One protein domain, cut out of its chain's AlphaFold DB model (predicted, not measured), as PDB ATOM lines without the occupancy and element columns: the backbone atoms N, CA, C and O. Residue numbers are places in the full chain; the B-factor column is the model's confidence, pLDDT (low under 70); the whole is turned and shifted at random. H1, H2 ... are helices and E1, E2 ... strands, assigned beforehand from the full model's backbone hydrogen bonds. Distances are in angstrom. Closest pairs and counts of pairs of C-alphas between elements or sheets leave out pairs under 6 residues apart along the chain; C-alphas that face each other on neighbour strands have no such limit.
ATOM      1  N   LEU A 713     -39.607  -0.631 -49.947       48.16
ATOM      2  CA  LEU A 713     -38.672   0.391 -49.465       48.16
ATOM      3  C   LEU A 713     -37.248   0.081 -49.931       48.16
ATOM      4  O   LEU A 713     -36.660  -0.935 -49.547       48.16
ATOM      5  N   SER A 714     -36.673   0.999 -50.706       40.88
ATOM      6  CA  SER A 714     -35.247   1.059 -51.014       40.88
ATOM      7  C   SER A 714     -34.505   1.896 -49.966       40.88
ATOM      8  O   SER A 714     -34.874   3.030 -49.667       40.88
ATOM      9  N   PHE A 715     -33.420   1.346 -49.423       42.84
ATOM     10  CA  PHE A 715     -32.470   2.073 -48.578       42.84
ATOM     11  C   PHE A 715     -31.171   2.244 -49.365       42.84
ATOM     12  O   PHE A 715     -30.757   1.318 -50.057       42.84
ATOM     13  N   ALA A 716     -30.515   3.399 -49.246       34.44
ATOM     14  CA  ALA A 716     -29.242   3.672 -49.913       34.44
ATOM     15  C   ALA A 716     -28.145   4.076 -48.915       34.44
ATOM     16  O   ALA A 716     -27.374   5.005 -49.140       34.44
ATOM     17  N   PHE A 717     -28.044   3.336 -47.808       36.22
ATOM     18  CA  PHE A 717     -26.766   3.239 -47.104       36.22
ATOM     19  C   PHE A 717     -25.679   2.786 -48.088       36.22
ATOM     20  O   PHE A 717     -25.884   1.818 -48.818       36.22
ATOM     21  N   SER A 718     -24.477   3.351 -47.989       40.16
ATOM     22  CA  SER A 718     -23.297   2.961 -48.781       40.16
ATOM     23  C   SER A 718     -22.836   1.497 -48.595       40.16
ATOM     24  O   SER A 718     -21.874   1.078 -49.229       40.16
ATOM     25  N   SER A 719     -23.505   0.718 -47.733       44.53
ATOM     26  CA  SER A 719     -23.207  -0.688 -47.414       44.53
ATOM     27  C   SER A 719     -24.382  -1.662 -47.652       44.53
ATOM     28  O   SER A 719     -24.183  -2.873 -47.601       44.53
ATOM     29  N   PHE A 720     -25.597  -1.185 -47.964       50.28
ATOM     30  CA  PHE A 720     -26.768  -2.055 -48.167       50.28
ATOM     31  C   PHE A 720     -27.296  -1.959 -49.604       50.28
ATOM     32  O   PHE A 720     -27.739  -0.900 -50.041       50.28
ATOM     33  N   LYS A 721     -27.309  -3.091 -50.318       50.41
ATOM     34  CA  LYS A 721     -28.000  -3.268 -51.603       50.41
ATOM     35  C   LYS A 721     -29.155  -4.252 -51.415       50.41
ATOM     36  O   LYS A 721     -28.913  -5.444 -51.264       50.41
ATOM     37  N   GLY A 722     -30.385  -3.745 -51.389       59.16
ATOM     38  CA  GLY A 722     -31.596  -4.565 -51.358       59.16
ATOM     39  C   GLY A 722     -32.835  -3.796 -50.919       59.16
ATOM     40  O   GLY A 722     -32.739  -2.736 -50.295       59.16
ATOM     41  N   ARG A 723     -34.009  -4.327 -51.273       65.38
ATOM     42  CA  ARG A 723     -35.311  -3.722 -50.958       65.38
ATOM     43  C   ARG A 723     -36.028  -4.516 -49.867       65.38
ATOM     44  O   ARG A 723     -36.005  -5.749 -49.872       65.38
ATOM     45  N   LEU A 724     -36.695  -3.813 -48.948       73.56
ATOM     46  CA  LEU A 724     -37.708  -4.425 -48.086       73.56
ATOM     47  C   LEU A 724     -39.011  -4.529 -48.880       73.56
ATOM     48  O   LEU A 724     -39.572  -3.510 -49.278       73.56
ATOM     49  N   THR A 725     -39.493  -5.753 -49.085       79.19
ATOM     50  CA  THR A 725     -40.785  -6.023 -49.730       79.19
ATOM     51  C   THR A 725     -41.807  -6.508 -48.708       79.19
ATOM     52  O   THR A 725     -41.472  -7.044 -47.645       79.19
ATOM     53  N   LYS A 726     -43.094  -6.380 -49.032       79.44
ATOM     54  CA  LYS A 726     -44.173  -6.935 -48.200       79.44
ATOM     55  C   LYS A 726     -44.060  -8.464 -48.037       79.44
ATOM     56  O   LYS A 726     -44.401  -8.990 -46.978       79.44
ATOM     57  N   GLY A 727     -43.511  -9.161 -49.039       77.31
ATOM     58  CA  GLY A 727     -43.169 -10.586 -48.964       77.31
ATOM     59  C   GLY A 727     -42.071 -10.894 -47.936       77.31
ATOM     60  O   GLY A 727     -42.229 -11.819 -47.139       77.31
ATOM     61  N   ALA A 728     -41.011 -10.078 -47.878       80.38
ATOM     62  CA  ALA A 728     -39.958 -10.200 -46.867       80.38
ATOM     63  C   ALA A 728     -40.517 -10.109 -45.436       80.38
ATOM     64  O   ALA A 728     -40.197 -10.946 -44.592       80.38
ATOM     65  N   LEU A 729     -41.410  -9.144 -45.180       85.31
ATOM     66  CA  LEU A 729     -42.065  -8.997 -43.877       85.31
ATOM     67  C   LEU A 729     -43.017 -10.163 -43.560       85.31
ATOM     68  O   LEU A 729     -43.038 -10.636 -42.426       85.31
ATOM     69  N   ARG A 730     -43.766 -10.673 -44.547       84.31
ATOM     70  CA  ARG A 730     -44.639 -11.851 -44.370       84.31
ATOM     71  C   ARG A 730     -43.862 -13.099 -43.933       84.31
ATOM     72  O   ARG A 730     -44.398 -13.914 -43.189       84.31
ATOM     73  N   ASN A 731     -42.601 -13.205 -44.350       83.19
ATOM     74  CA  ASN A 731     -41.693 -14.303 -44.016       83.19
ATOM     75  C   ASN A 731     -40.739 -13.977 -42.840       83.19
ATOM     76  O   ASN A 731     -39.825 -14.757 -42.551       83.19
ATOM     77  N   ALA A 732     -40.923 -12.840 -42.155       88.19
ATOM     78  CA  ALA A 732     -40.030 -12.392 -41.091       88.19
ATOM     79  C   ALA A 732     -40.121 -13.281 -39.840       88.19
ATOM     80  O   ALA A 732     -41.178 -13.456 -39.230       88.19
ATOM     81  N   LYS A 733     -38.975 -13.807 -39.400       89.25
ATOM     82  CA  LYS A 733     -38.858 -14.614 -38.182       89.25
ATOM     83  C   LYS A 733     -38.560 -13.704 -36.992       89.25
ATOM     84  O   LYS A 733     -37.490 -13.098 -36.926       89.25
ATOM     85  N   PHE A 734     -39.501 -13.623 -36.052       93.19
ATOM     86  CA  PHE A 734     -39.317 -12.941 -34.768       93.19
ATOM     87  C   PHE A 734     -38.173 -13.573 -33.960       93.19
ATOM     88  O   PHE A 734     -38.127 -14.796 -33.798       93.19
ATOM     89  N   VAL A 735     -37.279 -12.721 -33.456       91.31
ATOM     90  CA  VAL A 735     -36.105 -13.097 -32.657       91.31
ATOM     91  C   VAL A 735     -36.371 -12.817 -31.178       91.31
ATOM     92  O   VAL A 735     -36.408 -13.752 -30.384       91.31
ATOM     93  N   ALA A 736     -36.594 -11.550 -30.813       90.94
ATOM     94  CA  ALA A 736     -36.770 -11.108 -29.429       90.94
ATOM     95  C   ALA A 736     -37.567  -9.794 -29.346       90.94
ATOM     96  O   ALA A 736     -37.643  -9.042 -30.318       90.94
ATOM     97  N   GLN A 737     -38.131  -9.499 -28.173       90.12
ATOM     98  CA  GLN A 737     -38.624  -8.160 -27.838       90.12
ATOM     99  C   GLN A 737     -37.477  -7.382 -27.172       90.12
ATOM    100  O   GLN A 737     -36.794  -7.923 -26.303       90.12
ATOM    101  N   VAL A 738     -37.245  -6.137 -27.586       86.50
ATOM    102  CA  VAL A 738     -36.148  -5.277 -27.111       86.50
ATOM    103  C   VAL A 738     -36.736  -4.069 -26.382       86.50
ATOM    104  O   VAL A 738     -37.637  -3.408 -26.905       86.50
ATOM    105  N   ASP A 739     -36.254  -3.831 -25.155       81.31
ATOM    106  CA  ASP A 739     -36.701  -2.783 -24.215       81.31
ATOM    107  C   ASP A 739     -38.238  -2.654 -24.076       81.31
ATOM    108  O   ASP A 739     -38.758  -1.563 -23.857       81.31
ATOM    109  N   ASN A 740     -38.979  -3.758 -24.248       83.62
ATOM    110  CA  ASN A 740     -40.450  -3.798 -24.312       83.62
ATOM    111  C   ASN A 740     -41.063  -2.712 -25.231       83.62
ATOM    112  O   ASN A 740     -42.112  -2.130 -24.939       83.62
ATOM    113  N   LYS A 741     -40.368  -2.408 -26.335       81.56
ATOM    114  CA  LYS A 741     -40.712  -1.341 -27.284       81.56
ATOM    115  C   LYS A 741     -40.545  -1.754 -28.744       81.56
ATOM    116  O   LYS A 741     -41.319  -1.312 -29.594       81.56
ATOM    117  N   PHE A 742     -39.541  -2.572 -29.049       91.38
ATOM    118  CA  PHE A 742     -39.245  -2.998 -30.413       91.38
ATOM    119  C   PHE A 742     -39.332  -4.516 -30.559       91.38
ATOM    120  O   PHE A 742     -38.932  -5.264 -29.666       91.38
ATOM    121  N   LEU A 743     -39.791  -4.983 -31.719       91.19
ATOM    122  CA  LEU A 743     -39.668  -6.377 -32.134       91.19
ATOM    123  C   LEU A 743     -38.419  -6.520 -33.008       91.19
ATOM    124  O   LEU A 743     -38.341  -5.924 -34.084       91.19
ATOM    125  N   LEU A 744     -37.455  -7.321 -32.558       92.44
ATOM    126  CA  LEU A 744     -36.286  -7.707 -33.341       92.44
ATOM    127  C   LEU A 744     -36.674  -8.855 -34.279       92.44
ATOM    128  O   LEU A 744     -37.157  -9.902 -33.836       92.44
ATOM    129  N   VAL A 745     -36.471  -8.662 -35.580       92.19
ATOM    130  CA  VAL A 745     -36.922  -9.577 -36.637       92.19
ATOM    131  C   VAL A 745     -35.819  -9.861 -37.650       92.19
ATOM    132  O   VAL A 745     -35.044  -8.976 -38.010       92.19
ATOM    133  N   ARG A 746     -35.769 -11.100 -38.146       89.44
ATOM    134  CA  ARG A 746     -34.890 -11.530 -39.240       89.44
ATOM    135  C   ARG A 746     -35.723 -11.829 -40.484       89.44
ATOM    136  O   ARG A 746     -36.606 -12.684 -40.422       89.44
ATOM    137  N   MET A 747     -35.409 -11.189 -41.603       87.19
ATOM    138  CA  MET A 747     -36.069 -11.402 -42.901       87.19
ATOM    139  C   MET A 747     -35.046 -11.490 -44.040       87.19
ATOM    140  O   MET A 747     -33.874 -11.178 -43.838       87.19
ATOM    141  N   ASN A 748     -35.474 -11.928 -45.220       82.62
ATOM    142  CA  ASN A 748     -34.646 -11.936 -46.429       82.62
ATOM    143  C   ASN A 748     -34.892 -10.643 -47.223       82.62
ATOM    144  O   ASN A 748     -36.039 -10.217 -47.329       82.62
ATOM    145  N   LEU A 749     -33.848 -10.033 -47.783       71.50
ATOM    146  CA  LEU A 749     -33.993  -8.943 -48.757       71.50
ATOM    147  C   LEU A 749     -34.353  -9.499 -50.138       71.50
ATOM    148  O   LEU A 749     -34.037 -10.647 -50.445       71.50
ATOM    149  N   TYR A 750     -34.985  -8.673 -50.976       63.81
ATOM    150  CA  TYR A 750     -35.135  -8.966 -52.401       63.81
ATOM    151  C   TYR A 750     -34.146  -8.121 -53.213       63.81
ATOM    152  O   TYR A 750     -34.099  -6.893 -53.075       63.81
ATOM    153  N   ASN A 751     -33.365  -8.803 -54.051       57.81
ATOM    154  CA  ASN A 751     -32.484  -8.235 -55.066       57.81
ATOM    155  C   ASN A 751     -32.973  -8.770 -56.416       57.81
ATOM    156  O   ASN A 751     -33.073  -9.980 -56.592       57.81
ATOM    157  N   GLY A 752     -33.345  -7.876 -57.336       56.28
ATOM    158  CA  GLY A 752     -34.059  -8.254 -58.560       56.28
ATOM    159  C   GLY A 752     -33.360  -9.357 -59.366       56.28
ATOM    160  O   GLY A 752     -32.151  -9.308 -59.572       56.28
ATOM    161  N   GLU A 753     -34.154 -10.327 -59.823       51.06
ATOM    162  CA  GLU A 753     -33.779 -11.406 -60.755       51.06
ATOM    163  C   GLU A 753     -32.806 -12.489 -60.237       51.06
ATOM    164  O   GLU A 753     -32.511 -13.430 -60.976       51.06
ATOM    165  N   LYS A 754     -32.375 -12.457 -58.965       49.91
ATOM    166  CA  LYS A 754     -31.710 -13.605 -58.308       49.91
ATOM    167  C   LYS A 754     -32.167 -13.785 -56.861       49.91
ATOM    168  O   LYS A 754     -32.251 -12.816 -56.114       49.91
ATOM    169  N   GLU A 755     -32.359 -15.035 -56.425       48.03
ATOM    170  CA  GLU A 755     -32.566 -15.387 -55.005       48.03
ATOM    171  C   GLU A 755     -31.266 -15.276 -54.184       48.03
ATOM    172  O   GLU A 755     -30.803 -16.222 -53.538       48.03
ATOM    173  N   ASP A 756     -30.659 -14.092 -54.205       52.25
ATOM    174  CA  ASP A 756     -29.504 -13.766 -53.387       52.25
ATOM    175  C   ASP A 756     -29.954 -13.720 -51.919       52.25
ATOM    176  O   ASP A 756     -30.659 -12.802 -51.495       52.25
ATOM    177  N   ASN A 757     -29.635 -14.770 -51.154       57.66
ATOM    178  CA  ASN A 757     -30.277 -15.099 -49.870       57.66
ATOM    179  C   ASN A 757     -29.806 -14.210 -48.691       57.66
ATOM    180  O   ASN A 757     -29.596 -14.679 -47.568       57.66
ATOM    181  N   GLN A 758     -29.620 -12.915 -48.953       66.06
ATOM    182  CA  GLN A 758     -29.130 -11.910 -48.022       66.06
ATOM    183  C   GLN A 758     -30.148 -11.670 -46.902       66.06
ATOM    184  O   GLN A 758     -31.205 -11.057 -47.081       66.06
ATOM    185  N   ARG A 759     -29.814 -12.158 -45.708       77.06
ATOM    186  CA  ARG A 759     -30.638 -11.996 -44.506       77.06
ATOM    187  C   ARG A 759     -30.347 -10.652 -43.851       77.06
ATOM    188  O   ARG A 759     -29.190 -10.309 -43.641       77.06
ATOM    189  N   VAL A 760     -31.387  -9.924 -43.462       84.19
ATOM    190  CA  VAL A 760     -31.290  -8.680 -42.691       84.19
ATOM    191  C   VAL A 760     -31.932  -8.858 -41.317       84.19
ATOM    192  O   VAL A 760     -32.968  -9.515 -41.170       84.19
ATOM    193  N   LEU A 761     -31.301  -8.273 -40.304       86.31
ATOM    194  CA  LEU A 761     -31.858  -8.090 -38.968       86.31
ATOM    195  C   LEU A 761     -32.425  -6.667 -38.873       86.31
ATOM    196  O   LEU A 761     -31.734  -5.718 -39.239       86.31
ATOM    197  N   ALA A 762     -33.655  -6.503 -38.394       88.00
ATOM    198  CA  ALA A 762     -34.336  -5.211 -38.298       88.00
ATOM    199  C   ALA A 762     -35.115  -5.063 -36.982       88.00
ATOM    200  O   ALA A 762     -35.503  -6.057 -36.364       88.00
ATOM    201  N   LEU A 763     -35.371  -3.818 -36.582       90.75
ATOM    202  CA  LEU A 763     -36.302  -3.462 -35.510       90.75
ATOM    203  C   LEU A 763     -37.627  -2.981 -36.103       90.75
ATOM    204  O   LEU A 763     -37.636  -2.214 -37.064       90.75
ATOM    205  N   VAL A 764     -38.734  -3.381 -35.483       90.19
ATOM    206  CA  VAL A 764     -40.082  -2.838 -35.709       90.19
ATOM    207  C   VAL A 764     -40.550  -2.180 -34.414       90.19
ATOM    208  O   VAL A 764     -40.518  -2.829 -33.373       90.19
ATOM    209  N   ASP A 765     -40.985  -0.919 -34.443       91.12
ATOM    210  CA  ASP A 765     -41.593  -0.275 -33.267       91.12
ATOM    211  C   ASP A 765     -42.986  -0.881 -33.022       91.12
ATOM    212  O   ASP A 765     -43.861  -0.832 -33.892       91.12
ATOM    213  N   GLN A 766     -43.174  -1.517 -31.859       90.19
ATOM    214  CA  GLN A 766     -44.357  -2.341 -31.585       90.19
ATOM    215  C   GLN A 766     -45.640  -1.506 -31.503       90.19
ATOM    216  O   GLN A 766     -46.703  -1.960 -31.919       90.19
ATOM    217  N   HIS A 767     -45.527  -0.273 -31.006       87.44
ATOM    218  CA  HIS A 767     -46.639   0.657 -30.875       87.44
ATOM    219  C   HIS A 767     -47.030   1.179 -32.263       87.44
ATOM    220  O   HIS A 767     -48.167   1.003 -32.692       87.44
ATOM    221  N   ALA A 768     -46.061   1.698 -33.022       87.62
ATOM    222  CA  ALA A 768     -46.265   2.196 -34.384       87.62
ATOM    223  C   ALA A 768     -46.819   1.138 -35.359       87.62
ATOM    224  O   ALA A 768     -47.619   1.463 -36.243       87.62
ATOM    225  N   ALA A 769     -46.389  -0.119 -35.214       89.88
ATOM    226  CA  ALA A 769     -46.900  -1.246 -35.988       89.88
ATOM    227  C   ALA A 769     -48.358  -1.573 -35.634       89.88
ATOM    228  O   ALA A 769     -49.180  -1.783 -36.528       89.88
ATOM    229  N   ASP A 770     -48.691  -1.607 -34.344       90.19
ATOM    230  CA  ASP A 770     -50.033  -1.962 -33.889       90.19
ATOM    231  C   ASP A 770     -51.045  -0.833 -34.147       90.19
ATOM    232  O   ASP A 770     -52.169  -1.108 -34.566       90.19
ATOM    233  N   GLU A 771     -50.625   0.434 -34.031       90.00
ATOM    234  CA  GLU A 771     -51.368   1.600 -34.529       90.00
ATOM    235  C   GLU A 771     -51.729   1.440 -36.012       90.00
ATOM    236  O   GLU A 771     -52.898   1.559 -36.379       90.00
ATOM    237  N   ARG A 772     -50.741   1.140 -36.872       91.44
ATOM    238  CA  ARG A 772     -50.947   0.969 -38.322       91.44
ATOM    239  C   ARG A 772     -51.932  -0.165 -38.624       91.44
ATOM    240  O   ARG A 772     -52.811   0.017 -39.467       91.44
ATOM    241  N   CYS A 773     -51.841  -1.285 -37.903       91.06
ATOM    242  CA  CYS A 773     -52.791  -2.394 -38.023       91.06
ATOM    243  C   CYS A 773     -54.230  -1.967 -37.685       91.06
ATOM    244  O   CYS A 773     -55.158  -2.301 -38.422       91.06
ATOM    245  N   HIS A 774     -54.420  -1.219 -36.594       89.06
ATOM    246  CA  HIS A 774     -55.739  -0.740 -36.173       89.06
ATOM    247  C   HIS A 774     -56.303   0.339 -37.111       89.06
ATOM    248  O   HIS A 774     -57.480   0.275 -37.461       89.06
ATOM    249  N   VAL A 775     -55.483   1.292 -37.572       89.50
ATOM    250  CA  VAL A 775     -55.913   2.341 -38.517       89.50
ATOM    251  C   VAL A 775     -56.406   1.736 -39.829       89.50
ATOM    252  O   VAL A 775     -57.499   2.068 -40.282       89.50
ATOM    253  N   GLU A 776     -55.657   0.808 -40.427       91.00
ATOM    254  CA  GLU A 776     -56.097   0.181 -41.677       91.00
ATOM    255  C   GLU A 776     -57.289  -0.763 -41.507       91.00
ATOM    256  O   GLU A 776     -58.032  -0.973 -42.463       91.00
ATOM    257  N   HIS A 777     -57.499  -1.333 -40.317       90.00
ATOM    258  CA  HIS A 777     -58.729  -2.065 -40.023       90.00
ATOM    259  C   HIS A 777     -59.937  -1.118 -40.005       90.00
ATOM    260  O   HIS A 777     -60.913  -1.386 -40.699       90.00
ATOM    261  N   LEU A 778     -59.828   0.033 -39.332       90.50
ATOM    262  CA  LEU A 778     -60.880   1.058 -39.303       90.50
ATOM    263  C   LEU A 778     -61.142   1.685 -40.684       90.50
ATOM    264  O   LEU A 778     -62.285   1.999 -40.995       90.50
ATOM    265  N   PHE A 779     -60.125   1.849 -41.537       90.56
ATOM    266  CA  PHE A 779     -60.328   2.306 -42.921       90.56
ATOM    267  C   PHE A 779     -61.007   1.249 -43.801       90.56
ATOM    268  O   PHE A 779     -61.847   1.596 -44.631       90.56
ATOM    269  N   LYS A 780     -60.690  -0.040 -43.608       87.69
ATOM    270  CA  LYS A 780     -61.416  -1.143 -44.260       87.69
ATOM    271  C   LYS A 780     -62.873  -1.176 -43.808       87.69
ATOM    272  O   LYS A 780     -63.732  -1.307 -44.662       87.69
ATOM    273  N   GLU A 781     -63.132  -1.026 -42.509       87.94
ATOM    274  CA  GLU A 781     -64.474  -0.998 -41.910       87.94
ATOM    275  C   GLU A 781     -65.290   0.221 -42.382       87.94
ATOM    276  O   GLU A 781     -66.445   0.059 -42.762       87.94
ATOM    277  N   LEU A 782     -64.684   1.417 -42.462       87.38
ATOM    278  CA  LEU A 782     -65.342   2.626 -42.981       87.38
ATOM    279  C   LEU A 782     -65.778   2.459 -44.441       87.38
ATOM    280  O   LEU A 782     -66.913   2.771 -44.785       87.38
ATOM    281  N   CYS A 783     -64.867   1.987 -45.294       83.56
ATOM    282  CA  CYS A 783     -65.082   1.857 -46.735       83.56
ATOM    283  C   CYS A 783     -65.652   0.480 -47.139       83.56
ATOM    284  O   CYS A 783     -65.558   0.105 -48.311       83.56
ATOM    285  N   PHE A 784     -66.189  -0.308 -46.198       73.38
ATOM    286  CA  PHE A 784     -66.803  -1.596 -46.512       73.38
ATOM    287  C   PHE A 784     -68.253  -1.409 -46.955       73.38
ATOM    288  O   PHE A 784     -69.080  -0.877 -46.215       73.38
ATOM    289  N   ARG A 785     -68.582  -1.906 -48.149       61.72
ATOM    290  CA  ARG A 785     -69.940  -1.855 -48.694       61.72
ATOM    291  C   ARG A 785     -70.689  -3.150 -48.342       61.72
ATOM    292  O   ARG A 785     -70.337  -4.195 -48.896       61.72
ATOM    293  N   PRO A 786     -71.702  -3.130 -47.454       54.00
ATOM    294  CA  PRO A 786     -72.444  -4.336 -47.102       54.00
ATOM    295  C   PRO A 786     -73.210  -4.860 -48.322       54.00
ATOM    296  O   PRO A 786     -74.079  -4.189 -48.868       54.00
ATOM    297  N   ILE A 935     -60.498   6.484 -49.570       84.31
ATOM    298  CA  ILE A 935     -60.030   7.137 -48.338       84.31
ATOM    299  C   ILE A 935     -59.290   8.470 -48.587       84.31
ATOM    300  O   ILE A 935     -59.309   9.338 -47.719       84.31
ATOM    301  N   GLY A 936     -58.695   8.659 -49.774       78.62
ATOM    302  CA  GLY A 936     -58.024   9.892 -50.206       78.62
ATOM    303  C   GLY A 936     -58.935  11.080 -50.527       78.62
ATOM    304  O   GLY A 936     -58.425  12.136 -50.882       78.62
ATOM    305  N   ASP A 937     -60.256  10.931 -50.407       84.12
ATOM    306  CA  ASP A 937     -61.226  12.037 -50.418       84.12
ATOM    307  C   ASP A 937     -62.035  12.098 -49.101       84.12
ATOM    308  O   ASP A 937     -62.962  12.892 -48.960       84.12
ATOM    309  N   CYS A 938     -61.695  11.277 -48.099       88.25
ATOM    310  CA  CYS A 938     -62.421  11.221 -46.829       88.25
ATOM    311  C   CYS A 938     -62.271  12.532 -46.029       88.25
ATOM    312  O   CYS A 938     -61.147  13.033 -45.918       88.25
ATOM    313  N   PRO A 939     -63.358  13.084 -45.438       91.56
ATOM    314  CA  PRO A 939     -63.290  14.319 -44.668       91.56
ATOM    315  C   PRO A 939     -62.248  14.211 -43.561       91.56
ATOM    316  O   PRO A 939     -62.283  13.274 -42.755       91.56
ATOM    317  N   LYS A 940     -61.324  15.171 -43.482       85.88
ATOM    318  CA  LYS A 940     -60.098  14.992 -42.682       85.88
ATOM    319  C   LYS A 940     -60.386  14.724 -41.202       85.88
ATOM    320  O   LYS A 940     -59.747  13.877 -40.586       85.88
ATOM    321  N   GLY A 941     -61.410  15.376 -40.651       86.94
ATOM    322  CA  GLY A 941     -61.825  15.156 -39.265       86.94
ATOM    323  C   GLY A 941     -62.410  13.761 -38.985       86.94
ATOM    324  O   GLY A 941     -62.410  13.338 -37.833       86.94
ATOM    325  N   ILE A 942     -62.864  13.012 -39.999       91.25
ATOM    326  CA  ILE A 942     -63.225  11.591 -39.854       91.25
ATOM    327  C   ILE A 942     -61.946  10.757 -39.733       91.25
ATOM    328  O   ILE A 942     -61.820   9.982 -38.783       91.25
ATOM    329  N   ILE A 943     -60.969  10.978 -40.622       89.06
ATOM    330  CA  ILE A 943     -59.647  10.330 -40.570       89.06
ATOM    331  C   ILE A 943     -58.993  10.560 -39.195       89.06
ATOM    332  O   ILE A 943     -58.597   9.597 -38.537       89.06
ATOM    333  N   ASP A 944     -58.958  11.810 -38.720       86.19
ATOM    334  CA  ASP A 944     -58.384  12.185 -37.420       86.19
ATOM    335  C   ASP A 944     -59.066  11.454 -36.243       86.19
ATOM    336  O   ASP A 944     -58.399  11.049 -35.285       86.19
ATOM    337  N   LEU A 945     -60.388  11.227 -36.302       88.06
ATOM    338  CA  LEU A 945     -61.114  10.462 -35.281       88.06
ATOM    339  C   LEU A 945     -60.809   8.957 -35.331       88.06
ATOM    340  O   LEU A 945     -60.715   8.341 -34.264       88.06
ATOM    341  N   LEU A 946     -60.616   8.371 -36.519       88.00
ATOM    342  CA  LEU A 946     -60.232   6.960 -36.670       88.00
ATOM    343  C   LEU A 946     -58.785   6.711 -36.232       88.00
ATOM    344  O   LEU A 946     -58.535   5.772 -35.476       88.00
ATOM    345  N   VAL A 947     -57.852   7.593 -36.602       83.38
ATOM    346  CA  VAL A 947     -56.474   7.564 -36.087       83.38
ATOM    347  C   VAL A 947     -56.490   7.722 -34.564       83.38
ATOM    348  O   VAL A 947     -55.967   6.868 -33.852       83.38
ATOM    349  N   SER A 948     -57.221   8.708 -34.028       83.69
ATOM    350  CA  SER A 948     -57.394   8.890 -32.578       83.69
ATOM    351  C   SER A 948     -57.998   7.670 -31.857       83.69
ATOM    352  O   SER A 948     -57.690   7.464 -30.679       83.69
ATOM    353  N   ARG A 949     -58.848   6.874 -32.523       84.44
ATOM    354  CA  ARG A 949     -59.408   5.612 -32.006       84.44
ATOM    355  C   ARG A 949     -58.342   4.508 -31.992       84.44
ATOM    356  O   ARG A 949     -58.146   3.893 -30.946       84.44
ATOM    357  N   ALA A 950     -57.603   4.332 -33.087       84.38
ATOM    358  CA  ALA A 950     -56.527   3.346 -33.211       84.38
ATOM    359  C   ALA A 950     -55.366   3.572 -32.224       84.38
ATOM    360  O   ALA A 950     -54.957   2.642 -31.533       84.38
ATOM    361  N   CYS A 951     -54.889   4.814 -32.075       75.94
ATOM    362  CA  CYS A 951     -53.832   5.165 -31.114       75.94
ATOM    363  C   CYS A 951     -54.216   4.831 -29.659       75.94
ATOM    364  O   CYS A 951     -53.354   4.596 -28.814       75.94
ATOM    365  N   ARG A 952     -55.522   4.816 -29.340       76.50
ATOM    366  CA  ARG A 952     -56.039   4.464 -28.007       76.50
ATOM    367  C   ARG A 952     -56.243   2.959 -27.818       76.50
ATOM    368  O   ARG A 952     -56.119   2.497 -26.682       76.50
ATOM    369  N   SER A 953     -56.538   2.203 -28.877       77.00
ATOM    370  CA  SER A 953     -56.641   0.738 -28.815       77.00
ATOM    371  C   SER A 953     -55.284   0.034 -28.869       77.00
ATOM    372  O   SER A 953     -55.174  -1.062 -28.332       77.00
ATOM    373  N   ALA A 954     -54.263   0.665 -29.458       82.12
ATOM    374  CA  ALA A 954     -52.948   0.067 -29.652       82.12
ATOM    375  C   ALA A 954     -52.212  -0.321 -28.350       82.12
ATOM    376  O   ALA A 954     -52.427   0.267 -27.276       82.12
ATOM    377  N   ILE A 955     -51.303  -1.293 -28.498       80.81
ATOM    378  CA  ILE A 955     -50.272  -1.706 -27.529       80.81
ATOM    379  C   ILE A 955     -49.457  -0.491 -27.057       80.81
ATOM    380  O   ILE A 955     -49.118   0.388 -27.853       80.81
ATOM    381  N   MET A 956     -49.121  -0.444 -25.767       78.38
ATOM    382  CA  MET A 956     -48.357   0.639 -25.147       78.38
ATOM    383  C   MET A 956     -46.842   0.391 -25.192       78.38
ATOM    384  O   MET A 956     -46.352  -0.723 -25.393       78.38
ATOM    385  N   PHE A 957     -46.077   1.455 -24.944       64.62
ATOM    386  CA  PHE A 957     -44.667   1.323 -24.583       64.62
ATOM    387  C   PHE A 957     -44.522   0.628 -23.223       64.62
ATOM    388  O   PHE A 957     -45.293   0.893 -22.301       64.62
ATOM    389  N   ASN A 958     -43.497  -0.214 -23.110       71.12
ATOM    390  CA  ASN A 958     -43.174  -1.079 -21.974       71.12
ATOM    391  C   ASN A 958     -44.100  -2.296 -21.767       71.12
ATOM    392  O   ASN A 958     -43.785  -3.128 -20.911       71.12
ATOM    393  N   ASP A 959     -45.154  -2.471 -22.576       74.75
ATOM    394  CA  ASP A 959     -45.946  -3.708 -22.593       74.75
ATOM    395  C   ASP A 959     -45.053  -4.886 -23.015       74.75
ATOM    396  O   ASP A 959     -44.518  -4.918 -24.129       74.75
ATOM    397  N   SER A 960     -44.878  -5.861 -22.118       85.19
ATOM    398  CA  SER A 960     -44.201  -7.121 -22.432       85.19
ATOM    399  C   SER A 960     -45.164  -8.028 -23.192       85.19
ATOM    400  O   SER A 960     -46.254  -8.322 -22.705       85.19
ATOM    401  N   LEU A 961     -44.769  -8.448 -24.392       87.38
ATOM    402  CA  LEU A 961     -45.598  -9.228 -25.307       87.38
ATOM    403  C   LEU A 961     -45.107 -10.676 -25.340       87.38
ATOM    404  O   LEU A 961     -43.907 -10.940 -25.475       87.38
ATOM    405  N   THR A 962     -46.022 -11.642 -25.284       90.56
ATOM    406  CA  THR A 962     -45.643 -13.043 -25.488       90.56
ATOM    407  C   THR A 962     -45.159 -13.261 -26.923       90.56
ATOM    408  O   THR A 962     -45.581 -12.590 -27.867       90.56
ATOM    409  N   ARG A 963     -44.329 -14.293 -27.134       89.12
ATOM    410  CA  ARG A 963     -43.849 -14.679 -28.475       89.12
ATOM    411  C   ARG A 963     -44.992 -14.871 -29.489       89.12
ATOM    412  O   ARG A 963     -44.796 -14.605 -30.673       89.12
ATOM    413  N   LYS A 964     -46.178 -15.298 -29.034       90.50
ATOM    414  CA  LYS A 964     -47.384 -15.446 -29.867       90.50
ATOM    415  C   LYS A 964     -47.956 -14.090 -30.297       90.50
ATOM    416  O   LYS A 964     -48.302 -13.928 -31.463       90.50
ATOM    417  N   GLU A 965     -48.012 -13.113 -29.396       90.00
ATOM    418  CA  GLU A 965     -48.498 -11.757 -29.688       90.00
ATOM    419  C   GLU A 965     -47.540 -10.994 -30.606       90.00
ATOM    420  O   GLU A 965     -47.996 -10.384 -31.571       90.00
ATOM    421  N   CYS A 966     -46.223 -11.115 -30.402       90.75
ATOM    422  CA  CYS A 966     -45.215 -10.544 -31.303       90.75
ATOM    423  C   CYS A 966     -45.359 -11.070 -32.740       90.75
ATOM    424  O   CYS A 966     -45.392 -10.293 -33.693       90.75
ATOM    425  N   VAL A 967     -45.489 -12.393 -32.904       91.12
ATOM    426  CA  VAL A 967     -45.692 -13.024 -34.221       91.12
ATOM    427  C   VAL A 967     -47.054 -12.648 -34.818       91.12
ATOM    428  O   VAL A 967     -47.137 -12.389 -36.019       91.12
ATOM    429  N   SER A 968     -48.109 -12.541 -34.002       91.50
ATOM    430  CA  SER A 968     -49.429 -12.059 -34.436       91.50
ATOM    431  C   SER A 968     -49.387 -10.608 -34.934       91.50
ATOM    432  O   SER A 968     -49.904 -10.316 -36.011       91.50
ATOM    433  N   LEU A 969     -48.722  -9.700 -34.210       91.75
ATOM    434  CA  LEU A 969     -48.541  -8.305 -34.621       91.75
ATOM    435  C   LEU A 969     -47.784  -8.205 -35.953       91.75
ATOM    436  O   LEU A 969     -48.258  -7.539 -36.869       91.75
ATOM    437  N   LEU A 970     -46.671  -8.926 -36.111       91.88
ATOM    438  CA  LEU A 970     -45.936  -8.970 -37.382       91.88
ATOM    439  C   LEU A 970     -46.790  -9.544 -38.524       91.88
ATOM    440  O   LEU A 970     -46.764  -9.011 -39.631       91.88
ATOM    441  N   SER A 971     -47.606 -10.566 -38.248       90.12
ATOM    442  CA  SER A 971     -48.522 -11.169 -39.228       90.12
ATOM    443  C   SER A 971     -49.644 -10.217 -39.659       90.12
ATOM    444  O   SER A 971     -50.022 -10.216 -40.830       90.12
ATOM    445  N   ARG A 972     -50.164  -9.387 -38.741       92.06
ATOM    446  CA  ARG A 972     -51.136  -8.320 -39.044       92.06
ATOM    447  C   ARG A 972     -50.480  -7.172 -39.813       92.06
ATOM    448  O   ARG A 972     -51.033  -6.715 -40.814       92.06
ATOM    449  N   LEU A 973     -49.272  -6.766 -39.420       91.19
ATOM    450  CA  LEU A 973     -48.514  -5.722 -40.110       91.19
ATOM    451  C   LEU A 973     -48.212  -6.135 -41.556       91.19
ATOM    452  O   LEU A 973     -48.467  -5.363 -42.472       91.19
ATOM    453  N   ALA A 974     -47.799  -7.386 -41.782       88.81
ATOM    454  CA  ALA A 974     -47.566  -7.959 -43.109       88.81
ATOM    455  C   ALA A 974     -48.806  -7.979 -44.030       88.81
ATOM    456  O   ALA A 974     -48.665  -8.175 -45.237       88.81
ATOM    457  N   GLN A 975     -50.018  -7.773 -43.502       88.44
ATOM    458  CA  GLN A 975     -51.248  -7.659 -44.296       88.44
ATOM    459  C   GLN A 975     -51.575  -6.204 -44.680       88.44
ATOM    460  O   GLN A 975     -52.273  -5.987 -45.673       88.44
ATOM    461  N   CYS A 976     -51.043  -5.214 -43.958       89.25
ATOM    462  CA  CYS A 976     -51.299  -3.786 -44.177       89.25
ATOM    463  C   CYS A 976     -50.806  -3.299 -45.552       89.25
ATOM    464  O   CYS A 976     -49.821  -3.813 -46.082       89.25
ATOM    465  N   ALA A 977     -51.478  -2.318 -46.151       85.44
ATOM    466  CA  ALA A 977     -51.054  -1.627 -47.367       85.44
ATOM    467  C   ALA A 977     -49.765  -0.821 -47.133       85.44
ATOM    468  O   ALA A 977     -48.887  -0.816 -47.992       85.44
ATOM    469  N   PHE A 978     -49.610  -0.223 -45.946       86.50
ATOM    470  CA  PHE A 978     -48.445   0.580 -45.562       86.50
ATOM    471  C   PHE A 978     -47.695  -0.026 -44.359       86.50
ATOM    472  O   PHE A 978     -47.604   0.605 -43.305       86.50
ATOM    473  N   PRO A 979     -47.139  -1.249 -44.481       84.81
ATOM    474  CA  PRO A 979     -46.563  -1.981 -43.348       84.81
ATOM    475  C   PRO A 979     -45.345  -1.280 -42.729       84.81
ATOM    476  O   PRO A 979     -45.079  -1.417 -41.537       84.81
ATOM    477  N   PHE A 980     -44.610  -0.512 -43.535       84.25
ATOM    478  CA  PHE A 980     -43.359   0.138 -43.143       84.25
ATOM    479  C   PHE A 980     -43.528   1.582 -42.643       84.25
ATOM    480  O   PHE A 980     -42.530   2.266 -42.415       84.25
ATOM    481  N   GLN A 981     -44.763   2.061 -42.460       81.31
ATOM    482  CA  GLN A 981     -45.049   3.398 -41.932       81.31
ATOM    483  C   GLN A 981     -46.032   3.327 -40.758       81.31
ATOM    484  O   GLN A 981     -47.046   2.636 -40.830       81.31
ATOM    485  N   CYS A 982     -45.798   4.091 -39.690       78.06
ATOM    486  CA  CYS A 982     -46.784   4.280 -38.623       78.06
ATOM    487  C   CYS A 982     -48.012   5.049 -39.142       78.06
ATOM    488  O   CYS A 982     -47.975   5.624 -40.235       78.06
ATOM    489  N   ALA A 983     -49.093   5.109 -38.357       69.44
ATOM    490  CA  ALA A 983     -50.298   5.879 -38.696       69.44
ATOM    491  C   ALA A 983     -50.006   7.351 -39.069       69.44
ATOM    492  O   ALA A 983     -50.675   7.929 -39.917       69.44
ATOM    493  N   HIS A 984     -48.949   7.918 -38.483       67.50
ATOM    494  CA  HIS A 984     -48.509   9.305 -38.632       67.50
ATOM    495  C   HIS A 984     -47.431   9.519 -39.725       67.50
ATOM    496  O   HIS A 984     -46.747  10.543 -39.721       67.50
ATOM    497  N   GLY A 985     -47.219   8.548 -40.625       62.97
ATOM    498  CA  GLY A 985     -46.332   8.677 -41.797       62.97
ATOM    499  C   GLY A 985     -44.820   8.607 -41.524       62.97
ATOM    500  O   GLY A 985     -44.021   8.908 -42.408       62.97
ATOM    501  N   ARG A 986     -44.394   8.216 -40.316       70.56
ATOM    502  CA  ARG A 986     -42.975   7.952 -39.990       70.56
ATOM    503  C   ARG A 986     -42.636   6.481 -40.272       70.56
ATOM    504  O   ARG A 986     -43.532   5.656 -40.118       70.56
ATOM    505  N   PRO A 987     -41.384   6.109 -40.598       73.31
ATOM    506  CA  PRO A 987     -40.999   4.701 -40.713       73.31
ATOM    507  C   PRO A 987     -41.322   3.905 -39.436       73.31
ATOM    508  O   PRO A 987     -40.972   4.339 -38.339       73.31
ATOM    509  N   SER A 988     -41.986   2.753 -39.571       80.88
ATOM    510  CA  SER A 988     -42.288   1.826 -38.459       80.88
ATOM    511  C   SER A 988     -41.196   0.769 -38.242       80.88
ATOM    512  O   SER A 988     -41.223   0.050 -37.244       80.88
ATOM    513  N   MET A 989     -40.246   0.664 -39.177       84.56
ATOM    514  CA  MET A 989     -39.220  -0.374 -39.229       84.56
ATOM    515  C   MET A 989     -37.864   0.209 -39.643       84.56
ATOM    516  O   MET A 989     -37.803   1.093 -40.499       84.56
ATOM    517  N   VAL A 990     -36.782  -0.306 -39.055       82.31
ATOM    518  CA  VAL A 990     -35.396   0.101 -39.336       82.31
ATOM    519  C   VAL A 990     -34.506  -1.144 -39.474       82.31
ATOM    520  O   VAL A 990     -34.413  -1.914 -38.513       82.31
ATOM    521  N   PRO A 991     -33.843  -1.378 -40.624       80.38
ATOM    522  CA  PRO A 991     -32.824  -2.421 -40.741       80.38
ATOM    523  C   PRO A 991     -31.572  -2.049 -39.932       80.38
ATOM    524  O   PRO A 991     -31.148  -0.895 -39.942       80.38
ATOM    525  N   LEU A 992     -30.988  -3.030 -39.240       77.19
ATOM    526  CA  LEU A 992     -29.774  -2.883 -38.432       77.19
ATOM    527  C   LEU A 992     -28.532  -3.413 -39.155       77.19
ATOM    528  O   LEU A 992     -27.555  -2.692 -39.310       77.19
ATOM    529  N   VAL A 993     -28.548  -4.683 -39.575       77.31
ATOM    530  CA  VAL A 993     -27.351  -5.367 -40.090       77.31
ATOM    531  C   VAL A 993     -27.699  -6.443 -41.119       77.31
ATOM    532  O   VAL A 993     -28.689  -7.165 -40.984       77.31
ATOM    533  N   SER A 994     -26.864  -6.547 -42.154       73.12
ATOM    534  CA  SER A 994     -26.864  -7.647 -43.120       73.12
ATOM    535  C   SER A 994     -26.083  -8.833 -42.547       73.12
ATOM    536  O   SER A 994     -24.890  -8.721 -42.285       73.12
ATOM    537  N   LEU A 995     -26.743  -9.978 -42.392       70.44
ATOM    538  CA  LEU A 995     -26.186 -11.224 -41.849       70.44
ATOM    539  C   LEU A 995     -25.453 -12.074 -42.911       70.44
ATOM    540  O   LEU A 995     -25.123 -13.228 -42.649       70.44
ATOM    541  N   GLY A 996     -25.227 -11.512 -44.103       59.09
ATOM    542  CA  GLY A 996     -24.534 -12.157 -45.221       59.09
ATOM    543  C   GLY A 996     -25.351 -13.236 -45.941       59.09
ATOM    544  O   GLY A 996     -26.525 -13.475 -45.639       59.09
TER     545      GLY A 996
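AT A GLANCE: This is residues 713 to 786 and 935 to 996 of the 1063 residues of the protein "MutL_C domain-containing protein" of Polytolypa hystricis UAMH7299 (UniProt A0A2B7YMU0). What would one see first? A strongly twisted sheet of four strands has H4 across one face, and the helix pair H2 and H3 reaches away from the sheet. What is printed? The printed part has 136 residues, with four named helices and four named strands in the order H1 E1 E2 E3 H2 H3 H4 E4; the class is mixed, and the sheet, E1 E2 E3 E4, is antiparallel. The whole is compact, with a radius of gyration of the C-alphas of 15.8 A and spans of 46 by 35 by 28 A.

HOW THE PARTS SIT: How is the sheet built? E1, residues 733 to 738, E2, residues 742 to 748, and E3, residues 759 to 765, form a meander, each strand the antiparallel neighbour of the one before; E4, residues 989 to 994, is antiparallel to E3. Within hydrogen-bond range are N 735 and O 744, 2.8 A, N 745 and O 762, 2.9 A, and N 763 and O 990, 2.9 A. Where are the helices? H4, residues 963 to 973, makes two layers with the sheet, a helix on one face, at a height over the sheet of 9.3 A; H1, residues 726 to 730, and H4 only just touch, with 3 pairs of C-alphas within 8 A, the closest Arg 730 and Ser 971, 6.5 A. H2, residues 766 to 782, only grazes the sheet with residues 766 to 769, and touches H3, residues 940 to 953, at a steep tilt of 49 degrees, opposite ways, the closest C-alphas being those of His 774 and Ala 950, 5.1 A. Are the helices' backbones complete? In H1, H2 and H4 every O i to N i+4 pair is within hydrogen-bond range; in H3, 9 of 10 are.

IN THESE COORDINATES: Where do the elements begin and end? C-alpha 726, in H1, is at (-44.173, -6.935, -48.200), and C-alpha 994 ends E4 at (-26.864, -7.647, -43.120). Which are long? H2 measures 24.4 A, H3 20.2 A and E3 19.6 A.

THE WHOLE: Is anything missing? Residues 787 to 934 are not printed, and C-alphas 786 and 935 are 16.9 A apart. Which link is long? H4 to E4, 15 residues. Where is confidence low? Residues 713 to 723, 750 to 758, 785 to 786, 957, 983 to 985 and 996 are under 70.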